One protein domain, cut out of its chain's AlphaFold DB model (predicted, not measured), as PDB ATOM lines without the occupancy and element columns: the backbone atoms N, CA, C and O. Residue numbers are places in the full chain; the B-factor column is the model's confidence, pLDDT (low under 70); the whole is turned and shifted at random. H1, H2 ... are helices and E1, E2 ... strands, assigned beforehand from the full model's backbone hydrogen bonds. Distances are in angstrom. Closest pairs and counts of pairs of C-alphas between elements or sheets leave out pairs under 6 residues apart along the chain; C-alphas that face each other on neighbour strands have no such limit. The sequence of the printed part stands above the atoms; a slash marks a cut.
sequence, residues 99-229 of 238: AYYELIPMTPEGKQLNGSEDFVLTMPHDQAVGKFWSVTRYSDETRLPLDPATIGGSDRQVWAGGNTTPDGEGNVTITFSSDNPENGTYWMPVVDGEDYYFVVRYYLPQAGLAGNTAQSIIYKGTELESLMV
ATOM      1  N   ALA A  99     166.912 233.070 350.859       93.19
ATOM      2  CA  ALA A  99     167.668 232.593 351.998       93.19
ATOM      3  C   ALA A  99     167.586 231.070 352.092       93.19
ATOM      4  O   ALA A  99     166.507 230.495 352.221       93.19
ATOM      5  N   TYR A 100     168.748 230.433 352.066       93.81
ATOM      6  CA  TYR A 100     168.881 228.993 352.196       93.81
ATOM      7  C   TYR A 100     169.304 228.636 353.622       93.81
ATOM      8  O   TYR A 100     170.198 229.272 354.184       93.81
ATOM      9  N   TYR A 101     168.644 227.650 354.223       93.00
ATOM     10  CA  TYR A 101     168.850 227.245 355.611       93.00
ATOM     11  C   TYR A 101     169.232 225.770 355.663       93.00
ATOM     12  O   TYR A 101     168.488 224.936 355.159       93.00
ATOM     13  N   GLU A 102     170.339 225.447 356.318       93.38
ATOM     14  CA  GLU A 102     170.769 224.076 356.584       93.38
ATOM     15  C   GLU A 102     170.642 223.772 358.064       93.38
ATOM     16  O   GLU A 102     171.177 224.511 358.882       93.38
ATOM     17  N   LEU A 103     169.959 222.683 358.401       91.50
ATOM     18  CA  LEU A 103     169.860 222.143 359.751       91.50
ATOM     19  C   LEU A 103     170.937 221.069 359.939       91.50
ATOM     20  O   LEU A 103     171.031 220.128 359.150       91.50
ATOM     21  N   ILE A 104     171.747 221.217 360.984       94.06
ATOM     22  CA  ILE A 104     172.798 220.276 361.370       94.06
ATOM     23  C   ILE A 104     172.446 219.741 362.767       94.06
ATOM     24  O   ILE A 104     172.635 220.459 363.751       94.06
ATOM     25  N   PRO A 105     171.901 218.514 362.871       92.06
ATOM     26  CA  PRO A 105     171.472 217.933 364.144       92.06
ATOM     27  C   PRO A 105     172.453 216.900 364.709       92.06
ATOM     28  O   PRO A 105     172.271 216.420 365.825       92.06
ATOM     29  N   MET A 106     173.453 216.494 363.925       93.44
ATOM     30  CA  MET A 106     174.302 215.350 364.245       93.44
ATOM     31  C   MET A 106     175.721 215.507 363.709       93.44
ATOM     32  O   MET A 106     175.949 216.209 362.720       93.44
ATOM     33  N   THR A 107     176.660 214.809 364.340       95.81
ATOM     34  CA  THR A 107     178.048 214.682 363.894       95.81
ATOM     35  C   THR A 107     178.138 213.908 362.566       95.81
ATOM     36  O   THR A 107     177.164 213.265 362.156       95.81
ATOM     37  N   PRO A 108     179.296 213.920 361.877       95.38
ATOM     38  CA  PRO A 108     179.499 213.149 360.649       95.38
ATOM     39  C   PRO A 108     179.287 211.632 360.810       95.38
ATOM     40  O   PRO A 108     178.956 210.955 359.837       95.38
ATOM     41  N   GLU A 109     179.430 211.109 362.032       94.94
ATOM     42  CA  GLU A 109     179.193 209.709 362.416       94.94
ATOM     43  C   GLU A 109     177.719 209.410 362.748       94.94
ATOM     44  O   GLU A 109     177.385 208.283 363.109       94.94
ATOM     45  N   GLY A 110     176.833 210.409 362.670       92.69
ATOM     46  CA  GLY A 110     175.402 210.258 362.948       92.69
ATOM     47  C   GLY A 110     175.027 210.244 364.422       92.69
ATOM     48  O   GLY A 110     173.926 209.818 364.767       92.69
ATOM     49  N   LYS A 111     175.910 210.725 365.301       93.75
ATOM     50  CA  LYS A 111     175.557 210.973 366.700       93.75
ATOM     51  C   LYS A 111     174.853 212.313 366.823       93.75
ATOM     52  O   LYS A 111     175.327 213.294 366.262       93.75
ATOM     53  N   GLN A 112     173.760 212.365 367.574       93.56
ATOM     54  CA  GLN A 112     173.102 213.625 367.909       93.56
ATOM     55  C   GLN A 112     174.098 214.590 368.569       93.56
ATOM     56  O   GLN A 112     174.952 214.165 369.346       93.56
ATOM     57  N   LEU A 113     174.020 215.874 368.216       97.00
ATOM     58  CA  LEU A 113     174.854 216.893 368.848       97.00
ATOM     59  C   LEU A 113     174.395 217.106 370.293       97.00
ATOM     60  O   LEU A 113     173.222 217.384 370.537       97.00
ATOM     61  N   ASN A 114     175.332 217.010 371.233       97.81
ATOM     62  CA  ASN A 114     175.082 217.141 372.663       97.81
ATOM     63  C   ASN A 114     176.173 218.000 373.309       97.81
ATOM     64  O   ASN A 114     177.342 217.876 372.951       97.81
ATOM     65  N   GLY A 115     175.813 218.877 374.247       97.38
ATOM     66  CA  GLY A 115     176.760 219.816 374.856       97.38
ATOM     67  C   GLY A 115     177.781 219.204 375.820       97.38
ATOM     68  O   GLY A 115     178.605 219.944 376.349       97.38
ATOM     69  N   SER A 116     177.747 217.886 376.042       97.69
ATOM     70  CA  SER A 116     178.810 217.150 376.744       97.69
ATOM     71  C   SER A 116     180.057 216.890 375.888       97.69
ATOM     72  O   SER A 116     181.089 216.484 376.424       97.69
ATOM     73  N   GLU A 117     179.985 217.123 374.573       97.69
ATOM     74  CA  GLU A 117     181.112 217.003 373.649       97.69
ATOM     75  C   GLU A 117     181.252 218.268 372.787       97.69
ATOM     76  O   GLU A 117     180.269 218.824 372.286       97.69
ATOM     77  N   ASP A 118     182.496 218.698 372.571       97.94
ATOM     78  CA  ASP A 118     182.797 219.804 371.665       97.94
ATOM     79  C   ASP A 118     182.501 219.409 370.215       97.94
ATOM     80  O   ASP A 118     182.898 218.341 369.740       97.94
ATOM     81  N   PHE A 119     181.891 220.325 369.465       98.44
ATOM     82  CA  PHE A 119     181.743 220.202 368.019       98.44
ATOM     83  C   PHE A 119     182.409 221.380 367.311       98.44
ATOM     84  O   PHE A 119     182.203 222.537 367.677       98.44
ATOM     85  N   VAL A 120     183.195 221.103 366.270       98.19
ATOM     86  CA  VAL A 120     183.946 222.127 365.534       98.19
ATOM     87  C   VAL A 120     183.476 222.188 364.086       98.19
ATOM     88  O   VAL A 120     183.510 221.194 363.366       98.19
ATOM     89  N   LEU A 121     183.083 223.384 363.649       98.06
ATOM     90  CA  LEU A 121     182.803 223.705 362.253       98.06
ATOM     91  C   LEU A 121     183.871 224.666 361.731       98.06
ATOM     92  O   LEU A 121     183.939 225.816 362.167       98.06
ATOM     93  N   THR A 122     184.645 224.221 360.745       97.81
ATOM     94  CA  THR A 122     185.505 225.092 359.937       97.81
ATOM     95  C   THR A 122     184.920 225.211 358.539       97.81
ATOM     96  O   THR A 122     184.652 224.203 357.889       97.81
ATOM     97  N   MET A 123     184.722 226.437 358.063       97.00
ATOM     98  CA  MET A 123     184.246 226.699 356.704       97.00
ATOM     99  C   MET A 123     184.893 227.964 356.131       97.00
ATOM    100  O   MET A 123     185.326 228.818 356.908       97.00
ATOM    101  N   PRO A 124     184.932 228.134 354.797       96.94
ATOM    102  CA  PRO A 124     185.354 229.395 354.200       96.94
ATOM    103  C   PRO A 124     184.549 230.562 354.776       96.94
ATOM    104  O   PRO A 124     183.319 230.487 354.852       96.94
ATOM    105  N   HIS A 125     185.226 231.635 355.186       96.88
ATOM    106  CA  HIS A 125     184.545 232.847 355.640       96.88
ATOM    107  C   HIS A 125     183.835 233.527 354.464       96.88
ATOM    108  O   HIS A 125     182.680 233.938 354.573       96.88
ATOM    109  N   ASP A 126     184.504 233.596 353.315       95.62
ATOM    110  CA  ASP A 126     183.944 234.166 352.095       95.62
ATOM    111  C   ASP A 126     183.192 233.078 351.324       95.62
ATOM    112  O   ASP A 126     183.725 232.383 350.460       95.62
ATOM    113  N   GLN A 127     181.925 232.908 351.690       95.81
ATOM    114  CA  GLN A 127     180.990 232.015 351.012       95.81
ATOM    115  C   GLN A 127     180.422 232.673 349.752       95.81
ATOM    116  O   GLN A 127     180.303 233.895 349.663       95.81
ATOM    117  N   ALA A 128     179.986 231.856 348.795       95.62
ATOM    118  CA  ALA A 128     179.296 232.325 347.597       95.62
ATOM    119  C   ALA A 128     177.846 232.742 347.919       95.62
ATOM    120  O   ALA A 128     176.879 232.045 347.610       95.62
ATOM    121  N   VAL A 129     177.703 233.895 348.568       95.69
ATOM    122  CA  VAL A 129     176.433 234.522 348.945       95.69
ATOM    123  C   VAL A 129     176.431 235.987 348.517       95.69
ATOM    124  O   VAL A 129     177.448 236.669 348.578       95.69
ATOM    125  N   GLY A 130     175.278 236.498 348.092       94.88
ATOM    126  CA  GLY A 130     175.108 237.892 347.675       94.88
ATOM    127  C   GLY A 130     174.968 238.873 348.843       94.88
ATOM    128  O   GLY A 130     174.976 240.089 348.626       94.88
ATOM    129  N   LYS A 131     174.796 238.371 350.075       94.44
ATOM    130  CA  LYS A 131     174.748 239.175 351.306       94.44
ATOM    131  C   LYS A 131     175.720 238.644 352.356       94.44
ATOM    132  O   LYS A 131     176.871 239.056 352.373       94.44
ATOM    133  N   PHE A 132     175.262 237.769 353.241       95.94
ATOM    134  CA  PHE A 132     176.051 237.232 354.347       95.94
ATOM    135  C   PHE A 132     175.601 235.805 354.663       95.94
ATOM    136  O   PHE A 132     174.642 235.299 354.073       95.94
ATOM    137  N   TRP A 133     176.281 235.161 355.604       97.12
ATOM    138  CA  TRP A 133     175.838 233.914 356.217       97.12
ATOM    139  C   TRP A 133     175.794 234.064 357.733       97.12
ATOM    140  O   TRP A 133     176.493 234.911 358.292       97.12
ATOM    141  N   SER A 134     174.985 233.246 358.400       96.94
ATOM    142  CA  SER A 134     174.919 233.201 359.863       96.94
ATOM    143  C   SER A 134     174.780 231.779 360.389       96.94
ATOM    144  O   SER A 134     174.293 230.890 359.696       96.94
ATOM    145  N   VAL A 135     175.198 231.579 361.633       96.88
ATOM    146  CA  VAL A 135     175.087 230.328 362.376       96.88
ATOM    147  C   VAL A 135     174.337 230.605 363.670       96.88
ATOM    148  O   VAL A 135     174.686 231.517 364.427       96.88
ATOM    149  N   THR A 136     173.294 229.815 363.920       94.31
ATOM    150  CA  THR A 136     172.483 229.894 365.137       94.31
ATOM    151  C   THR A 136     172.226 228.513 365.698       94.31
ATOM    152  O   THR A 136     171.939 227.596 364.944       94.31
ATOM    153  N   ARG A 137     172.284 228.378 367.020       93.88
ATOM    154  CA  ARG A 137     172.031 227.127 367.745       93.88
ATOM    155  C   ARG A 137     170.685 227.162 368.460       93.88
ATOM    156  O   ARG A 137     170.224 228.233 368.861       93.88
ATOM    157  N   TYR A 138     170.093 225.991 368.612       92.38
ATOM    158  CA  TYR A 138     168.747 225.779 369.118       92.38
ATOM    159  C   TYR A 138     168.733 224.559 370.034       92.38
ATOM    160  O   TYR A 138     169.484 223.612 369.812       92.38
ATOM    161  N   SER A 139     167.851 224.575 371.028       91.75
ATOM    162  CA  SER A 139     167.561 223.396 371.851       91.75
ATOM    163  C   SER A 139     166.803 222.374 371.003       91.75
ATOM    164  O   SER A 139     165.848 222.747 370.313       91.75
ATOM    165  N   ASP A 140     167.203 221.100 371.040       87.50
ATOM    166  CA  ASP A 140     166.482 220.053 370.300       87.50
ATOM    167  C   ASP A 140     165.090 219.775 370.894       87.50
ATOM    168  O   ASP A 140     164.137 219.521 370.154       87.50
ATOM    169  N   GLU A 141     164.940 219.935 372.213       85.25
ATOM    170  CA  GLU A 141     163.666 219.767 372.920       85.25
ATOM    171  C   GLU A 141     162.661 220.872 372.566       85.25
ATOM    172  O   GLU A 141     161.524 220.600 372.180       85.25
ATOM    173  N   THR A 142     163.064 222.137 372.704       85.88
ATOM    174  CA  THR A 142     162.130 223.269 372.570       85.88
ATOM    175  C   THR A 142     162.055 223.827 371.154       85.88
ATOM    176  O   THR A 142     161.100 224.533 370.829       85.88
ATOM    177  N   ARG A 143     163.066 223.551 370.317       84.69
ATOM    178  CA  ARG A 143     163.268 224.149 368.984       84.69
ATOM    179  C   ARG A 143     163.416 225.674 368.990       84.69
ATOM    180  O   ARG A 143     163.363 226.316 367.940       84.69
ATOM    181  N   LEU A 144     163.634 226.272 370.162       87.62
ATOM    182  CA  LEU A 144     163.899 227.699 370.330       87.62
ATOM    183  C   LEU A 144     165.411 227.965 370.365       87.62
ATOM    184  O   LEU A 144     166.183 227.062 370.707       87.62
ATOM    185  N   PRO A 145     165.865 229.184 370.000       90.69
ATOM    186  CA  PRO A 145     167.239 229.594 370.265       90.69
ATOM    187  C   PRO A 145     167.571 229.371 371.741       90.69
ATOM    188  O   PRO A 145     166.711 229.597 372.594       90.69
ATOM    189  N   LEU A 146     168.799 228.939 372.034       92.00
ATOM    190  CA  LEU A 146     169.207 228.720 373.423       92.00
ATOM    191  C   LEU A 146     169.058 230.011 374.237       92.00
ATOM    192  O   LEU A 146     169.462 231.084 373.781       92.00
ATOM    193  N   ASP A 147     168.465 229.884 375.425       89.94
ATOM    194  CA  ASP A 147     168.252 230.995 376.349       89.94
ATOM    195  C   ASP A 147     169.611 231.484 376.865       89.94
ATOM    196  O   ASP A 147     170.313 230.711 377.515       89.94
ATOM    197  N   PRO A 148     169.992 232.755 376.647       90.25
ATOM    198  CA  PRO A 148     171.231 233.314 377.176       90.25
ATOM    199  C   PRO A 148     171.451 233.001 378.659       90.25
ATOM    200  O   PRO A 148     172.586 232.761 379.062       90.25
ATOM    201  N   ALA A 149     170.391 232.946 379.472       89.69
ATOM    202  CA  ALA A 149     170.485 232.617 380.892       89.69
ATOM    203  C   ALA A 149     171.034 231.204 381.169       89.69
ATOM    204  O   ALA A 149     171.682 231.010 382.198       89.69
ATOM    205  N   THR A 150     170.820 230.234 380.273       86.75
ATOM    206  CA  THR A 150     171.298 228.847 380.423       86.75
ATOM    207  C   THR A 150     172.686 228.618 379.823       86.75
ATOM    208  O   THR A 150     173.334 227.630 380.145       86.75
ATOM    209  N   ILE A 151     173.186 229.559 379.018       90.00
ATOM    210  CA  ILE A 151     174.492 229.499 378.336       90.00
ATOM    211  C   ILE A 151     175.422 230.650 378.761       90.00
ATOM    212  O   ILE A 151     176.098 231.281 377.942       90.00
ATOM    213  N   GLY A 152     175.426 230.971 380.058       84.69
ATOM    214  CA  GLY A 152     176.381 231.916 380.653       84.69
ATOM    215  C   GLY A 152     176.169 233.389 380.274       84.69
ATOM    216  O   GLY A 152     177.120 234.168 380.272       84.69
ATOM    217  N   GLY A 153     174.940 233.785 379.937       85.00
ATOM    218  CA  GLY A 153     174.569 235.147 379.537       85.00
ATOM    219  C   GLY A 153     174.933 235.504 378.093       85.00
ATOM    220  O   GLY A 153     175.008 236.684 377.754       85.00
ATOM    221  N   SER A 154     175.219 234.513 377.246       83.06
ATOM    222  CA  SER A 154     175.750 234.746 375.902       83.06
ATOM    223  C   SER A 154     174.662 234.839 374.829       83.06
ATOM    224  O   SER A 154     174.130 233.830 374.376       83.06
ATOM    225  N   ASP A 155     174.439 236.044 374.304       79.94
ATOM    226  CA  ASP A 155     173.621 236.285 373.101       79.94
ATOM    227  C   ASP A 155     174.372 236.014 371.781       79.94
ATOM    228  O   ASP A 155     173.912 236.387 370.697       79.94
ATOM    229  N   ARG A 156     175.577 235.421 371.830       79.75
ATOM    230  CA  ARG A 156     176.429 235.297 370.637       79.75
ATOM    231  C   ARG A 156     175.725 234.505 369.545       79.75
ATOM    232  O   ARG A 156     175.408 233.341 369.739       79.75
ATOM    233  N   GLN A 157     175.573 235.106 368.377       85.38
ATOM    234  CA  GLN A 157     175.441 234.403 367.100       85.38
ATOM    235  C   GLN A 157     176.753 234.568 366.338       85.38
ATOM    236  O   GLN A 157     177.535 235.449 366.687       85.38
ATOM    237  N   VAL A 158     177.010 233.766 365.310       91.19
ATOM    238  CA  VAL A 158     178.213 233.923 364.475       91.19
ATOM    239  C   VAL A 158     177.780 234.246 363.053       91.19
ATOM    240  O   VAL A 158     176.954 233.530 362.497       91.19
ATOM    241  N   TRP A 159     178.281 235.332 362.463       92.75
ATOM    242  CA  TRP A 159     177.934 235.707 361.089       92.75
ATOM    243  C   TRP A 159     179.041 236.510 360.402       92.75
ATOM    244  O   TRP A 159     179.779 237.268 361.046       92.75
ATOM    245  N   ALA A 160     179.125 236.381 359.078       89.12
ATOM    246  CA  ALA A 160     180.006 237.214 358.262       89.12
ATOM    247  C   ALA A 160     179.481 238.652 358.163       89.12
ATOM    248  O   ALA A 160     178.284 238.886 357.990       89.12
ATOM    249  N   GLY A 161     180.391 239.625 358.243       73.19
ATOM    250  CA  GLY A 161     180.069 241.048 358.085       73.19
ATOM    251  C   GLY A 161     179.655 241.775 359.368       73.19
ATOM    252  O   GLY A 161     179.232 242.927 359.296       73.19
ATOM    253  N   GLY A 162     179.786 241.144 360.541       79.19
ATOM    254  CA  GLY A 162     179.609 241.842 361.819       79.19
ATOM    255  C   GLY A 162     180.589 241.430 362.906       79.19
ATOM    256  O   GLY A 162     181.252 242.300 363.462       79.19
ATOM    257  N   ASN A 163     180.688 240.138 363.223       90.19
ATOM    258  CA  ASN A 163     181.442 239.693 364.400       90.19
ATOM    259  C   ASN A 163     182.445 238.562 364.141       90.19
ATOM    260  O   ASN A 163     182.916 237.936 365.090       90.19
ATOM    261  N   THR A 164     182.782 238.337 362.872       94.25
ATOM    262  CA  THR A 164     183.819 237.400 362.443       94.25
ATOM    263  C   THR A 164     184.784 238.056 361.463       94.25
ATOM    264  O   THR A 164     184.457 239.034 360.792       94.25
ATOM    265  N   THR A 165     185.983 237.489 361.425       95.06
ATOM    266  CA  THR A 165     187.098 237.793 360.531       95.06
ATOM    267  C   THR A 165     187.725 236.455 360.134       95.06
ATOM    268  O   THR A 165     187.841 235.587 361.013       95.06
ATOM    269  N   PRO A 166     188.131 236.268 358.864       96.19
ATOM    270  CA  PRO A 166     188.835 235.064 358.446       96.19
ATOM    271  C   PRO A 166     190.193 234.913 359.138       96.19
ATOM    272  O   PRO A 166     190.849 235.899 359.481       96.19
ATOM    273  N   ASP A 167     190.632 233.669 359.294       96.25
ATOM    274  CA  ASP A 167     192.011 233.335 359.630       96.25
ATOM    275  C   ASP A 167     192.959 233.509 358.423       96.25
ATOM    276  O   ASP A 167     192.575 233.975 357.347       96.25
ATOM    277  N   GLY A 168     194.234 233.146 358.602       97.06
ATOM    278  CA  GLY A 168     195.249 233.252 357.548       97.06
ATOM    279  C   GLY A 168     194.997 232.364 356.322       97.06
ATOM    280  O   GLY A 168     195.607 232.601 355.282       97.06
ATOM    281  N   GLU A 169     194.107 231.377 356.428       96.88
ATOM    282  CA  GLU A 169     193.699 230.482 355.341       96.88
ATOM    283  C   GLU A 169     192.380 230.926 354.685       96.88
ATOM    284  O   GLU A 169     191.928 230.305 353.724       96.88
ATOM    285  N   GLY A 170     191.774 232.022 355.160       96.94
ATOM    286  CA  GLY A 170     190.494 232.521 354.660       96.94
ATOM    287  C   GLY A 170     189.272 231.849 355.299       96.94
ATOM    288  O   GLY A 170     188.150 232.037 354.821       96.94
ATOM    289  N   ASN A 171     189.460 231.069 356.365       97.69
ATOM    290  CA  ASN A 171     188.401 230.302 357.008       97.69
ATOM    291  C   ASN A 171     187.873 230.983 358.271       97.69
ATOM    292  O   ASN A 171     188.497 231.857 358.867       97.69
ATOM    293  N   VAL A 172     186.696 230.541 358.700       97.56
ATOM    294  CA  VAL A 172     186.166 230.760 360.040       97.56
ATOM    295  C   VAL A 172     186.074 229.405 360.737       97.56
ATOM    296  O   VAL A 172     185.578 228.443 360.153       97.56
ATOM    297  N   THR A 173     186.541 229.328 361.984       98.06
ATOM    298  CA  THR A 173     186.383 228.133 362.824       98.06
ATOM    299  C   THR A 173     185.518 228.462 364.030       98.06
ATOM    300  O   THR A 173     185.806 229.398 364.777       98.06
ATOM    301  N   ILE A 174     184.450 227.693 364.204       97.88
ATOM    302  CA  ILE A 174     183.426 227.854 365.232       97.88
ATOM    303  C   ILE A 174     183.460 226.614 366.120       97.88
ATOM    304  O   ILE A 174     183.342 225.503 365.607       97.88
ATOM    305  N   THR A 175     183.593 226.802 367.433       98.00
ATOM    306  CA  THR A 175     183.531 225.699 368.403       98.00
ATOM    307  C   THR A 175     182.255 225.817 369.217       98.00
ATOM    308  O   THR A 175     182.048 226.809 369.920       98.00
ATOM    309  N   PHE A 176     181.413 224.797 369.125       97.94
ATOM    310  CA  PHE A 176     180.266 224.596 369.993       97.94
ATOM    311  C   PHE A 176     180.735 223.810 371.211       97.94
ATOM    312  O   PHE A 176     181.224 222.697 371.057       97.94
ATOM    313  N   SER A 177     180.640 224.409 372.393       97.00
ATOM    314  CA  SER A 177     181.124 223.817 373.645       97.00
ATOM    315  C   SER A 177     180.365 224.412 374.825       97.00
ATOM    316  O   SER A 177     179.971 225.582 374.766       97.00
ATOM    317  N   SER A 178     180.154 223.633 375.883       96.06
ATOM    318  CA  SER A 178     179.554 224.111 377.134       96.06
ATOM    319  C   SER A 178     180.463 225.095 377.873       96.06
ATOM    320  O   SER A 178     179.992 226.117 378.378       96.06
ATOM    321  N   ASP A 179     181.772 224.867 377.816       94.25
ATOM    322  CA  ASP A 179     182.795 225.758 378.357       94.25
ATOM    323  C   ASP A 179     183.502 226.552 377.253       94.25
ATOM    324  O   ASP A 179     183.601 226.126 376.102       94.25
ATOM    325  N   ASN A 180     184.028 227.734 377.587       93.75
ATOM    326  CA  ASN A 180     184.834 228.497 376.636       93.75
ATOM    327  C   ASN A 180     186.139 227.738 376.340       93.75
ATOM    328  O   ASN A 180     186.942 227.576 377.259       93.75
ATOM    329  N   PRO A 181     186.406 227.328 375.087       94.56
ATOM    330  CA  PRO A 181     187.591 226.536 374.776       94.56
ATOM    331  C   PRO A 181     188.893 227.353 374.798       94.56
ATOM    332  O   PRO A 181     189.972 226.771 374.724       94.56
ATOM    333  N   GLU A 182     188.819 228.694 374.828       94.12
ATOM    334  CA  GLU A 182     189.973 229.617 374.866       94.12
ATOM    335  C   GLU A 182     191.052 229.359 373.789       94.12
ATOM    336  O   GLU A 182     192.202 229.779 373.904       94.12
ATOM    337  N   ASN A 183     190.672 228.712 372.688       93.75
ATOM    338  CA  ASN A 183     191.575 228.244 371.633       93.75
ATOM    339  C   ASN A 183     191.610 229.168 370.397       93.75
ATOM    340  O   ASN A 183     192.126 228.788 369.349       93.75
ATOM    341  N   GLY A 184     191.040 230.374 370.504       92.00
ATOM    342  CA  GLY A 184     191.000 231.374 369.429       92.00
ATOM    343  C   GLY A 184     189.899 231.167 368.382       92.00
ATOM    344  O   GLY A 184     189.748 232.008 367.499       92.00
ATOM    345  N   THR A 185     189.109 230.096 368.484       95.69
ATOM    346  CA  THR A 185     187.928 229.890 367.635       95.69
ATOM    347  C   THR A 185     186.754 230.764 368.084       95.69
ATOM    348  O   THR A 185     186.716 231.282 369.205       95.69
ATOM    349  N   TYR A 186     185.757 230.926 367.214       95.56
ATOM    350  CA  TYR A 186     184.505 231.579 367.585       95.56
ATOM    351  C   TYR A 186     183.678 230.633 368.455       95.56
ATOM    352  O   TYR A 186     183.017 229.725 367.958       95.56
ATOM    353  N   TRP A 187     183.725 230.848 369.768       95.31
ATOM    354  CA  TRP A 187     182.963 230.053 370.726       95.31
ATOM    355  C   TRP A 187     181.453 230.315 370.617       95.31
ATOM    356  O   TRP A 187     180.986 231.453 370.754       95.31
ATOM    357  N   MET A 188     180.691 229.242 370.401       96.19
ATOM    358  CA  MET A 188     179.232 229.195 370.444       96.19
ATOM    359  C   MET A 188     178.781 228.329 371.630       96.19
ATOM    360  O   MET A 188     178.774 227.107 371.518       96.19
ATOM    361  N   PRO A 189     178.385 228.927 372.765       96.06
ATOM    362  CA  PRO A 189     178.108 228.158 373.972       96.06
ATOM    363  C   PRO A 189     176.858 227.290 373.848       96.06
ATOM    364  O   PRO A 189     175.814 227.777 373.410       96.06
ATOM    365  N   VAL A 190     176.950 226.035 374.271       96.94
ATOM    366  CA  VAL A 190     175.823 225.091 374.376       96.94
ATOM    367  C   VAL A 190     175.618 224.683 375.837       96.94
ATOM    368  O   VAL A 190     176.391 225.090 376.697       96.94
ATOM    369  N   VAL A 191     174.549 223.953 376.151       96.62
ATOM    370  CA  VAL A 191     174.278 223.522 377.531       96.62
ATOM    371  C   VAL A 191     174.866 222.130 377.745       96.62
ATOM    372  O   VAL A 191     174.591 221.227 376.958       96.62
ATOM    373  N   ASP A 192     175.688 221.964 378.783       96.88
ATOM    374  CA  ASP A 192     176.321 220.679 379.106       96.88
ATOM    375  C   ASP A 192     175.278 219.563 379.267       96.88
ATOM    376  O   ASP A 192     174.274 219.724 379.963       96.88
ATOM    377  N   GLY A 193     175.511 218.433 378.599       97.06
ATOM    378  CA  GLY A 193     174.626 217.269 378.619       97.06
ATOM    379  C   GLY A 193     173.294 217.407 377.866       97.06
ATOM    380  O   GLY A 193     172.582 216.408 377.759       97.06
ATOM    381  N   GLU A 194     172.949 218.575 377.315       96.56
ATOM    382  CA  GLU A 194     171.708 218.765 376.552       96.56
ATOM    383  C   GLU A 194     171.924 218.634 375.043       96.56
ATOM    384  O   GLU A 194     172.936 219.072 374.485       96.56
ATOM    385  N   ASP A 195     170.928 218.057 374.371       95.81
ATOM    386  CA  ASP A 195     170.921 217.940 372.921       95.81
ATOM    387  C   ASP A 195     170.588 219.276 372.254       95.81
ATOM    388  O   ASP A 195     169.679 220.019 372.651       95.81
ATOM    389  N   TYR A 196     171.306 219.565 371.176       95.50
ATOM    390  CA  TYR A 196     171.113 220.772 370.393       95.50
ATOM    391  C   TYR A 196     171.191 220.472 368.900       95.50
ATOM    392  O   TYR A 196     171.608 219.410 368.454       95.50
ATOM    393  N   TYR A 197     170.800 221.452 368.102       94.25
ATOM    394  CA  TYR A 197     171.145 221.504 366.689       94.25
ATOM    395  C   TYR A 197     171.527 222.933 366.342       94.25
ATOM    396  O   TYR A 197     171.237 223.883 367.079       94.25
ATOM    397  N   PHE A 198     172.171 223.116 365.200       95.50
ATOM    398  CA  PHE A 198     172.413 224.452 364.683       95.50
ATOM    399  C   PHE A 198     171.956 224.579 363.241       95.50
ATOM    400  O   PHE A 198     171.791 223.602 362.515       95.50
ATOM    401  N   VAL A 199     171.689 225.819 362.858       94.38
ATOM    402  CA  VAL A 199     171.249 226.191 361.527       94.38
ATOM    403  C   VAL A 199     172.269 227.140 360.934       94.38
ATOM    404  O   VAL A 199     172.542 228.192 361.520       94.38
ATOM    405  N   VAL A 200     172.787 226.785 359.761       96.50
ATOM    406  CA  VAL A 200     173.587 227.687 358.935       96.50
ATOM    407  C   VAL A 200     172.684 228.302 357.877       96.50
ATOM    408  O   VAL A 200     171.944 227.603 357.189       96.50
ATOM    409  N   ARG A 201     172.693 229.629 357.780       96.06
ATOM    410  CA  ARG A 201     171.860 230.397 356.854       96.06
ATOM    411  C   ARG A 201     172.728 231.109 355.840       96.06
ATOM    412  O   ARG A 201     173.695 231.756 356.225       96.06
ATOM    413  N   TYR A 202     172.326 231.059 354.581       96.19
ATOM    414  CA  TYR A 202     172.989 231.697 353.452       96.19
ATOM    415  C   TYR A 202     172.018 232.673 352.793       96.19
ATOM    416  O   TYR A 202     170.981 232.260 352.278       96.19
ATOM    417  N   TYR A 203     172.324 233.969 352.824       95.44
ATOM    418  CA  TYR A 203     171.432 235.014 352.319       95.44
ATOM    419  C   TYR A 203     171.825 235.419 350.894       95.44
ATOM    420  O   TYR A 203     172.937 235.901 350.665       95.44
ATOM    421  N   LEU A 204     170.889 235.258 349.954       94.94
ATOM    422  CA  LEU A 204     171.106 235.284 348.501       94.94
ATOM    423  C   LEU A 204     172.180 234.274 348.051       94.94
ATOM    424  O   LEU A 204     173.245 234.697 347.595       94.94
ATOM    425  N   PRO A 205     171.962 232.958 348.216       94.38
ATOM    426  CA  PRO A 205     172.945 231.956 347.808       94.38
ATOM    427  C   PRO A 205     173.230 232.022 346.301       94.38
ATOM    428  O   PRO A 205     172.326 232.222 345.492       94.38
ATOM    429  N   GLN A 206     174.500 231.845 345.937       94.81
ATOM    430  CA  GLN A 206     174.999 231.940 344.563       94.81
ATOM    431  C   GLN A 206     175.530 230.593 344.079       94.81
ATOM    432  O   GLN A 206     175.861 229.722 344.882       94.81
ATOM    433  N   ALA A 207     175.688 230.427 342.763       92.62
ATOM    434  CA  ALA A 207     176.035 229.136 342.155       92.62
ATOM    435  C   ALA A 207     177.299 228.481 342.749       92.62
ATOM    436  O   ALA A 207     177.349 227.261 342.891       92.62
ATOM    437  N   GLY A 208     178.294 229.281 343.153       93.38
ATOM    438  CA  GLY A 208     179.528 228.796 343.787       93.38
ATOM    439  C   GLY A 208     179.343 228.161 345.172       93.38
ATOM    440  O   GLY A 208     180.287 227.578 345.701       93.38
ATOM    441  N   LEU A 209     178.152 228.260 345.769       94.00
ATOM    442  CA  LEU A 209     177.855 227.703 347.087       94.00
ATOM    443  C   LEU A 209     177.644 226.185 347.025       94.00
ATOM    444  O   LEU A 209     177.855 225.488 348.017       94.00
ATOM    445  N   ALA A 210     177.251 225.658 345.862       90.81
ATOM    446  CA  ALA A 210     177.015 224.232 345.676       90.81
ATOM    447  C   ALA A 210     178.289 223.427 345.991       90.81
ATOM    448  O   ALA A 210     179.353 223.684 345.428       90.81
ATOM    449  N   GLY A 211     178.175 222.462 346.908       91.25
ATOM    450  CA  GLY A 211     179.302 221.655 347.387       91.25
ATOM    451  C   GLY A 211     180.207 222.337 348.422       91.25
ATOM    452  O   GLY A 211     181.161 221.710 348.874       91.25
ATOM    453  N   ASN A 212     179.913 223.582 348.817       93.69
ATOM    454  CA  ASN A 212     180.682 224.358 349.802       93.69
ATOM    455  C   ASN A 212     179.855 224.770 351.033       93.69
ATOM    456  O   ASN A 212     180.332 225.530 351.875       93.69
ATOM    457  N   THR A 213     178.616 224.285 351.147       95.81
ATOM    458  CA  THR A 213     177.770 224.533 352.319       95.81
ATOM    459  C   THR A 213     178.280 223.798 353.562       95.81
ATOM    460  O   THR A 213     179.111 222.896 353.463       95.81
ATOM    461  N   ALA A 214     177.766 224.137 354.744       96.69
ATOM    462  CA  ALA A 214     178.144 223.490 355.992       96.69
ATOM    463  C   ALA A 214     177.812 221.995 355.959       96.69
ATOM    464  O   ALA A 214     178.667 221.188 356.306       96.69
ATOM    465  N   GLN A 215     176.638 221.604 355.452       95.62
ATOM    466  CA  GLN A 215     176.316 220.190 355.223       95.62
ATOM    467  C   GLN A 215     177.309 219.540 354.251       95.62
ATOM    468  O   GLN A 215     177.814 218.455 354.535       95.62
ATOM    469  N   SER A 216     177.641 220.219 353.145       95.44
ATOM    470  CA  SER A 216     178.618 219.718 352.164       95.44
ATOM    471  C   SER A 216     180.010 219.522 352.764       95.44
ATOM    472  O   SER A 216     180.734 218.643 352.318       95.44
ATOM    473  N   ILE A 217     180.400 220.336 353.748       96.31
ATOM    474  CA  ILE A 217     181.699 220.255 354.424       96.31
ATOM    475  C   ILE A 217     181.686 219.160 355.495       96.31
ATOM    476  O   ILE A 217     182.574 218.311 355.505       96.31
ATOM    477  N   ILE A 218     180.680 219.166 356.372       97.06
ATOM    478  CA  ILE A 218     180.578 218.271 357.534       97.06
ATOM    479  C   ILE A 218     180.421 216.813 357.095       97.06
ATOM    480  O   ILE A 218     181.068 215.931 357.650       97.06
ATOM    481  N   TYR A 219     179.565 216.549 356.106       96.12
ATOM    482  CA  TYR A 219     179.169 215.182 355.754       96.12
ATOM    483  C   TYR A 219     179.906 214.617 354.539       96.12
ATOM    484  O   TYR A 219     179.599 213.514 354.098       96.12
ATOM    485  N   LYS A 220     180.885 215.339 353.984       95.38
ATOM    486  CA  LYS A 220     181.630 214.886 352.806       95.38
ATOM    487  C   LYS A 220     182.300 213.534 353.047       95.38
ATOM    488  O   LYS A 220     183.142 213.404 353.934       95.38
ATOM    489  N   GLY A 221     182.002 212.553 352.203       95.06
ATOM    490  CA  GLY A 221     182.589 211.219 352.266       95.06
ATOM    491  C   GLY A 221     182.093 210.356 353.427       95.06
ATOM    492  O   GLY A 221     182.650 209.277 353.632       95.06
ATOM    493  N   THR A 222     181.080 210.793 354.183       95.38
ATOM    494  CA  THR A 222     180.475 209.974 355.241       95.38
ATOM    495  C   THR A 222     179.271 209.195 354.724       95.38
ATOM    496  O   THR A 222     178.732 209.470 353.652       95.38
ATOM    497  N   GLU A 223     178.803 208.218 355.504       93.12
ATOM    498  CA  GLU A 223     177.581 207.466 355.175       93.12
ATOM    499  C   GLU A 223     176.339 208.373 355.098       93.12
ATOM    500  O   GLU A 223     175.370 208.061 354.403       93.12
ATOM    501  N   LEU A 224     176.393 209.531 355.764       91.06
ATOM    502  CA  LEU A 224     175.320 210.515 355.807       91.06
ATOM    503  C   LEU A 224     175.333 211.496 354.636       91.06
ATOM    504  O   LEU A 224     174.343 212.204 354.461       91.06
ATOM    505  N   GLU A 225     176.389 211.541 353.815       92.12
ATOM    506  CA  GLU A 225     176.520 212.521 352.727       92.12
ATOM    507  C   GLU A 225     175.272 212.548 351.835       92.12
ATOM    508  O   GLU A 225     174.701 213.600 351.565       92.12
ATOM    509  N   SER A 226     174.793 211.367 351.435       88.38
ATOM    510  CA  SER A 226     173.643 211.231 350.534       88.38
ATOM    511  C   SER A 226     172.303 211.678 351.131       88.38
ATOM    512  O   SER A 226     171.369 211.955 350.375       88.38
ATOM    513  N   LEU A 227     172.210 211.732 352.462       85.19
ATOM    514  CA  LEU A 227     171.020 212.146 353.201       85.19
ATOM    515  C   LEU A 227     171.079 213.635 353.554       85.19
ATOM    516  O   LEU A 227     170.083 214.343 353.428       85.19
ATOM    517  N   MET A 228     172.250 214.093 353.997       87.38
ATOM    518  CA  MET A 228     172.426 215.405 354.608       87.38
ATOM    519  C   MET A 228     172.888 216.471 353.619       87.38
ATOM    520  O   MET A 228     172.633 217.646 353.857       87.38
ATOM    521  N   VAL A 229     173.557 216.104 352.521       84.75
ATOM    522  CA  VAL A 229     174.053 217.077 351.541       84.75
ATOM    523  C   VAL A 229     172.983 217.339 350.482       84.75
ATOM    524  O   VAL A 229     172.546 216.415 349.787       84.75
TER     525      VAL A 229
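This is residues 99 to 229 of the 238 residues of the protein "DUF1214 domain-containing protein" of Vibrio thalassae (UniProt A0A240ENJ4). Little regular structure: two small sheets, E1-E6-E3 antiparallel and E2-E4-E5 mixed, stand face to face as a loose sandwich, with H1 at one side and H2 beyond it. The 131 printed residues include six named strands, then two helices; the class is mostly strand, with 47 residues in named elements. The whole is compact, radius of gyration of the C-alphas 14.1 A, spanning 38 by 34 by 26 A.

E1, residues 99 to 104, begins at C-alpha (167.668, 232.593, 351.998). E2 is 119 to 124, E3 133 to 139, 20.6 A long, E4 171 to 177, E5 186 to 189, and E6 196 to 203, 23.0 A. H1 is 214 to 218; H2, 225 to 228, ends at C-alpha (172.426, 215.405, 354.608).

Within hydrogen-bond range are N 102 and O 200 of E1 and E6, 2.8 A; N 136 and O 199 of E3 and E6, 3.0 A; N 121 and O 174 of E2 and E4, 2.9 A; and N 188 and O 175 of parallel E4 and E5, 2.8 A. H1 only grazes both sheets. H1 and H2 only just touch, with 3 pairs of C-alphas within 8 A, closest Gln 215 and Met 228, 6.2 A. H1's O i to N i+4 pair is within range; H2 is too short for one.

The links E1 to E2 and E3 to E4 are long. The printed part has no cut, and no printed residue is under 70 in pLDDT.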